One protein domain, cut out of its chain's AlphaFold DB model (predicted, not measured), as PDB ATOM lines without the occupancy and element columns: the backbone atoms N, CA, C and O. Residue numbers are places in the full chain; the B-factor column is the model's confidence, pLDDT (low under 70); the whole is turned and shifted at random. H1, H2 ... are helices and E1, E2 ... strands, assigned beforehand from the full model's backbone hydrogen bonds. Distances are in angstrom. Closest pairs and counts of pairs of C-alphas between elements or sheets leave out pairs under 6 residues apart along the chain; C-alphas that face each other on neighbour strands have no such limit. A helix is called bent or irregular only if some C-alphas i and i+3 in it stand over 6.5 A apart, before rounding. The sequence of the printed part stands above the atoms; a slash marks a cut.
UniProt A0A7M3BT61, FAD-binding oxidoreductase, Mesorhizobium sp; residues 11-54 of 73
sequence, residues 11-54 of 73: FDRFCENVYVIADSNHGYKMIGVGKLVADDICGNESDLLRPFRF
ATOM      1  N   PHE A  11       1.077  80.524 165.486       94.19
ATOM      2  CA  PHE A  11       1.446  80.664 166.900       94.19
ATOM      3  C   PHE A  11       2.222  79.424 167.315       94.19
ATOM      4  O   PHE A  11       1.645  78.339 167.436       94.19
ATOM      5  N   ASP A  12       3.535  79.557 167.472       94.81
ATOM      6  CA  ASP A  12       4.357  78.385 167.744       94.81
ATOM      7  C   ASP A  12       5.645  78.695 168.492       94.81
ATOM      8  O   ASP A  12       6.180  79.806 168.434       94.81
ATOM      9  N   ARG A  13       6.171  77.666 169.151       93.69
ATOM     10  CA  ARG A  13       7.493  77.682 169.754       93.69
ATOM     11  C   ARG A  13       8.517  77.200 168.732       93.69
ATOM     12  O   ARG A  13       8.440  76.089 168.222       93.69
ATOM     13  N   PHE A  14       9.507  78.034 168.458       90.12
ATOM     14  CA  PHE A  14      10.632  77.728 167.584       90.12
ATOM     15  C   PHE A  14      11.908  77.576 168.396       90.12
ATOM     16  O   PHE A  14      12.154  78.344 169.327       90.12
ATOM     17  N   CYS A  15      12.719  76.581 168.023       88.56
ATOM     18  CA  CYS A  15      13.998  76.276 168.671       88.56
ATOM     19  C   CYS A  15      13.895  76.143 170.205       88.56
ATOM     20  O   CYS A  15      14.865  76.391 170.912       88.56
ATOM     21  N   GLU A  16      12.703  75.797 170.710       85.38
ATOM     22  CA  GLU A  16      12.345  75.657 172.132       85.38
ATOM     23  C   GLU A  16      12.451  76.930 172.995       85.38
ATOM     24  O   GLU A  16      11.932  76.951 174.109       85.38
ATOM     25  N   ASN A  17      13.049  78.009 172.491       91.06
ATOM     26  CA  ASN A  17      13.362  79.216 173.259       91.06
ATOM     27  C   ASN A  17      12.739  80.504 172.700       91.06
ATOM     28  O   ASN A  17      12.849  81.554 173.331       91.06
ATOM     29  N   VAL A  18      12.092  80.446 171.535       93.94
ATOM     30  CA  VAL A  18      11.430  81.593 170.909       93.94
ATOM     31  C   VAL A  18       9.966  81.265 170.672       93.94
ATOM     32  O   VAL A  18       9.637  80.170 170.230       93.94
ATOM     33  N   TYR A  19       9.086  82.230 170.926       94.69
ATOM     34  CA  TYR A  19       7.686  82.137 170.532       94.69
ATOM     35  C   TYR A  19       7.419  83.063 169.348       94.69
ATOM     36  O   TYR A  19       7.705  84.259 169.409       94.69
ATOM     37  N   VAL A  20       6.876  82.512 168.270       93.94
ATOM     38  CA  VAL A  20       6.573  83.237 167.040       93.94
ATOM     39  C   VAL A  20       5.073  83.474 166.956       93.94
ATOM     40  O   VAL A  20       4.279  82.539 167.016       93.94
ATOM     41  N   ILE A  21       4.702  84.742 166.775       92.62
ATOM     42  CA  ILE A  21       3.342  85.184 166.461       92.62
ATOM     43  C   ILE A  21       3.401  85.828 165.075       92.62
ATOM     44  O   ILE A  21       3.829  86.975 164.935       92.62
ATOM     45  N   ALA A  22       3.004  85.090 164.042       91.88
ATOM     46  CA  ALA A  22       3.005  85.575 162.665       91.88
ATOM     47  C   ALA A  22       1.567  85.743 162.164       91.88
ATOM     48  O   ALA A  22       0.876  84.771 161.875       91.88
ATOM     49  N   ASP A  23       1.112  86.993 162.073       88.31
ATOM     50  CA  ASP A  23      -0.242  87.332 161.629       88.31
ATOM     51  C   ASP A  23      -0.337  87.463 160.101       88.31
ATOM     52  O   ASP A  23       0.403  88.238 159.488       88.31
ATOM     53  N   SER A  24      -1.322  86.799 159.496       83.69
ATOM     54  CA  SER A  24      -1.673  86.920 158.074       83.69
ATOM     55  C   SER A  24      -2.757  87.976 157.832       83.69
ATOM     56  O   SER A  24      -3.750  87.735 157.149       83.69
ATOM     57  N   ASN A  25      -2.560  89.179 158.380       80.88
ATOM     58  CA  ASN A  25      -3.451  90.333 158.208       80.88
ATOM     59  C   ASN A  25      -4.836  90.162 158.867       80.88
ATOM     60  O   ASN A  25      -5.841  90.667 158.371       80.88
ATOM     61  N   HIS A  26      -4.896  89.434 159.982       76.38
ATOM     62  CA  HIS A  26      -6.100  89.156 160.767       76.38
ATOM     63  C   HIS A  26      -6.120  89.949 162.088       76.38
ATOM     64  O   HIS A  26      -6.799  89.559 163.038       76.38
ATOM     65  N   GLY A  27      -5.414  91.084 162.155       72.25
ATOM     66  CA  GLY A  27      -5.144  91.857 163.377       72.25
ATOM     67  C   GLY A  27      -6.339  92.152 164.301       72.25
ATOM     68  O   GLY A  27      -6.164  92.186 165.513       72.25
ATOM     69  N   TYR A  28      -7.566  92.287 163.784       78.38
ATOM     70  CA  TYR A  28      -8.758  92.417 164.640       78.38
ATOM     71  C   TYR A  28      -9.030  91.149 165.471       78.38
ATOM     72  O   TYR A  28      -9.299  91.224 166.668       78.38
ATOM     73  N   LYS A  29      -8.899  89.967 164.859       74.94
ATOM     74  CA  LYS A  29      -9.089  88.662 165.518       74.94
ATOM     75  C   LYS A  29      -7.956  88.342 166.496       74.94
ATOM     76  O   LYS A  29      -8.144  87.567 167.427       74.94
ATOM     77  N   MET A  30      -6.810  88.997 166.327       80.19
ATOM     78  CA  MET A  30      -5.641  88.853 167.194       80.19
ATOM     79  C   MET A  30      -5.821  89.457 168.592       80.19
ATOM     80  O   MET A  30      -5.088  89.079 169.502       80.19
ATOM     81  N   ILE A  31      -6.813  90.332 168.797       79.06
ATOM     82  CA  ILE A  31      -7.067  90.996 170.088       79.06
ATOM     83  C   ILE A  31      -7.351  89.981 171.209       79.06
ATOM     84  O   ILE A  31      -6.903  90.167 172.338       79.06
ATOM     85  N   GLY A  32      -8.054  88.885 170.905       80.25
ATOM     86  CA  GLY A  32      -8.390  87.845 171.888       80.25
ATOM     87  C   GLY A  32      -7.320  86.765 172.071       80.25
ATOM     88  O   GLY A  32      -7.353  86.021 173.049       80.25
ATOM     89  N   VAL A  33      -6.356  86.670 171.151       88.88
ATOM     90  CA  VAL A  33      -5.391  85.559 171.108       88.88
ATOM     91  C   VAL A  33      -4.257  85.735 172.123       88.88
ATOM     92  O   VAL A  33      -3.661  84.752 172.555       88.88
ATOM     93  N   GLY A  34      -3.991  86.966 172.576       89.38
ATOM     94  CA  GLY A  34      -2.880  87.262 173.490       89.38
ATOM     95  C   GLY A  34      -2.907  86.450 174.790       89.38
ATOM     96  O   GLY A  34      -1.863  85.973 175.229       89.38
ATOM     97  N   LYS A  35      -4.093  86.230 175.376       91.12
ATOM     98  CA  LYS A  35      -4.236  85.402 176.584       91.12
ATOM     99  C   LYS A  35      -3.885  83.937 176.310       91.12
ATOM    100  O   LYS A  35      -3.125  83.354 177.075       91.12
ATOM    101  N   LEU A  36      -4.378  83.381 175.202       92.56
ATOM    102  CA  LEU A  36      -4.083  82.002 174.803       92.56
ATOM    103  C   LEU A  36      -2.585  81.805 174.562       92.56
ATOM    104  O   LEU A  36      -2.013  80.839 175.047       92.56
ATOM    105  N   VAL A  37      -1.935  82.741 173.866       93.19
ATOM    106  CA  VAL A  37      -0.488  82.684 173.619       93.19
ATOM    107  C   VAL A  37       0.311  82.799 174.917       93.19
ATOM    108  O   VAL A  37       1.289  82.080 175.094       93.19
ATOM    109  N   ALA A  38      -0.095  83.668 175.845       93.50
ATOM    110  CA  ALA A  38       0.576  83.780 177.138       93.50
ATOM    111  C   ALA A  38       0.499  82.466 177.937       93.50
ATOM    112  O   ALA A  38       1.503  82.038 178.509       93.50
ATOM    113  N   ASP A  39      -0.663  81.808 177.939       93.75
ATOM    114  CA  ASP A  39      -0.848  80.515 178.603       93.75
ATOM    115  C   ASP A  39      -0.008  79.415 177.927       93.75
ATOM    116  O   ASP A  39       0.679  78.658 178.614       93.75
ATOM    117  N   ASP A  40       0.050  79.412 176.592       93.81
ATOM    118  CA  ASP A  40       0.861  78.493 175.781       93.81
ATOM    119  C   ASP A  40       2.373  78.655 176.031       93.81
ATOM    120  O   ASP A  40       3.114  77.678 176.166       93.81
ATOM    121  N   ILE A  41       2.852  79.896 176.178       93.44
ATOM    122  CA  ILE A  41       4.235  80.193 176.586       93.44
ATOM    123  C   ILE A  41       4.524  79.603 177.971       93.44
ATOM    124  O   ILE A  41       5.591  79.021 178.177       93.44
ATOM    125  N   CYS A  42       3.562  79.675 178.894       94.62
ATOM    126  CA  CYS A  42       3.672  79.089 180.232       94.62
ATOM    127  C   CYS A  42       3.540  77.552 180.250       94.62
ATOM    128  O   CYS A  42       3.616  76.958 181.323       94.62
ATOM    129  N   GLY A  43       3.361  76.907 179.091       91.75
ATOM    130  CA  GLY A  43       3.220  75.453 178.965       91.75
ATOM    131  C   GLY A  43       1.787  74.941 179.116       91.75
ATOM    132  O   GLY A  43       1.575  73.732 179.126       91.75
ATOM    133  N   ASN A  44       0.803  75.838 179.207       93.56
ATOM    134  CA  ASN A  44      -0.613  75.488 179.233       93.56
ATOM    135  C   ASN A  44      -1.172  75.569 177.811       93.56
ATOM    136  O   ASN A  44      -1.791  76.564 177.428       93.56
ATOM    137  N   GLU A  45      -0.910  74.533 177.013       87.25
ATOM    138  CA  GLU A  45      -1.363  74.501 175.624       87.25
ATOM    139  C   GLU A  45      -2.894  74.508 175.513       87.25
ATOM    140  O   GLU A  45      -3.608  73.888 176.302       87.25
ATOM    141  N   SER A  46      -3.400  75.193 174.486       88.44
ATOM    142  CA  SER A  46      -4.825  75.246 174.168       88.44
ATOM    143  C   SER A  46      -5.115  74.509 172.866       88.44
ATOM    144  O   SER A  46      -4.493  74.784 171.838       88.44
ATOM    145  N   ASP A  47      -6.147  73.662 172.865       91.12
ATOM    146  CA  ASP A  47      -6.652  73.024 171.643       91.12
ATOM    147  C   ASP A  47      -7.071  74.045 170.573       91.12
ATOM    148  O   ASP A  47      -7.013  73.748 169.380       91.12
ATOM    149  N   LEU A  48      -7.419  75.273 170.978       90.62
ATOM    150  CA  LEU A  48      -7.750  76.366 170.060       90.62
ATOM    151  C   LEU A  48      -6.540  76.850 169.251       90.62
ATOM    152  O   LEU A  48      -6.714  77.305 168.122       90.62
ATOM    153  N   LEU A  49      -5.323  76.761 169.799       92.12
ATOM    154  CA  LEU A  49      -4.094  77.169 169.105       92.12
ATOM    155  C   LEU A  49      -3.520  76.058 168.224       92.12
ATOM    156  O   LEU A  49      -2.754  76.340 167.304       92.12
ATOM    157  N   ARG A  50      -3.910  74.802 168.460       92.75
ATOM    158  CA  ARG A  50      -3.365  73.634 167.760       92.75
ATOM    159  C   ARG A  50      -3.471  73.706 166.227       92.75
ATOM    160  O   ARG A  50      -2.495  73.355 165.567       92.75
ATOM    161  N   PRO A  51      -4.576  74.185 165.624       92.81
ATOM    162  CA  PRO A  51      -4.650  74.354 164.173       92.81
ATOM    163  C   PRO A  51      -3.641  75.369 163.616       92.81
ATOM    164  O   PRO A  51      -3.259  75.266 162.460       92.81
ATOM    165  N   PHE A  52      -3.168  76.310 164.439       93.00
ATOM    166  CA  PHE A  52      -2.269  77.396 164.045       93.00
ATOM    167  C   PHE A  52      -0.784  77.061 164.231       93.00
ATOM    168  O   PHE A  52       0.070  77.927 164.017       93.00
ATOM    169  N   ARG A  53      -0.447  75.821 164.604       94.69
ATOM    170  CA  ARG A  53       0.950  75.377 164.687       94.69
ATOM    171  C   ARG A  53       1.614  75.429 163.320       94.69
ATOM    172  O   ARG A  53       0.968  75.254 162.283       94.69
ATOM    173  N   PHE A  54       2.917  75.655 163.312       94.94
ATOM    174  CA  PHE A  54       3.720  75.640 162.101       94.94
ATOM    175  C   PHE A  54       3.837  74.224 161.521       94.94
ATOM    176  O   PHE A  54       3.884  74.055 160.302       94.94
TER     177      PHE A  54
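AT A GLANCE: This is residues 11 to 54 of the 73 residues of the protein "FAD-binding oxidoreductase" of Mesorhizobium sp (UniProt A0A7M3BT61). A two-stranded hairpin, E1 and E2, lies under one helix, H1, and an unnamed tail, residues 42 to 54, folds back beside them; residues 24 to 29 stick out at one end. The printed part has 44 residues, with strands E1 and E2, antiparallel, then helix H1: class mixed, helices and strands. It is compact, with a radius of gyration of the C-alphas of 10.1 A, and elongated, spanning 27 by 18 by 16 A.

HOW THE PARTS SIT: E1, residues 11 to 14, and E2, residues 18 to 22, form a hairpin over a tight link, at 146 degrees; N 14 and O 18 are within hydrogen-bond range at 2.8 A. The closest C-alphas of E1 and H1, residues 29 to 41, are those of Phe 11 and Val 37, 7.3 A apart. Those of E2 and H1 are Tyr 19 and Ile 41, 7.2 A apart. In H1, 5 of 9 O i to N i+4 pairs are within range.

IN THESE COORDINATES: E1, 9.7 A long, begins at C-alpha 11 (1.446, 80.664, 166.900). E2 measures 12.4 A. H1, 19.3 A, ends at C-alpha 41 (4.235, 80.193, 176.586); it is only just irregular, C-alphas 32 and 35 being 6.7 A apart.

THE WHOLE: The farthest C-alphas, Cys 15 and Tyr 28, are 28.2 A apart. The printed part has no cut, no link is long, and no printed residue is under 70 in pLDDT.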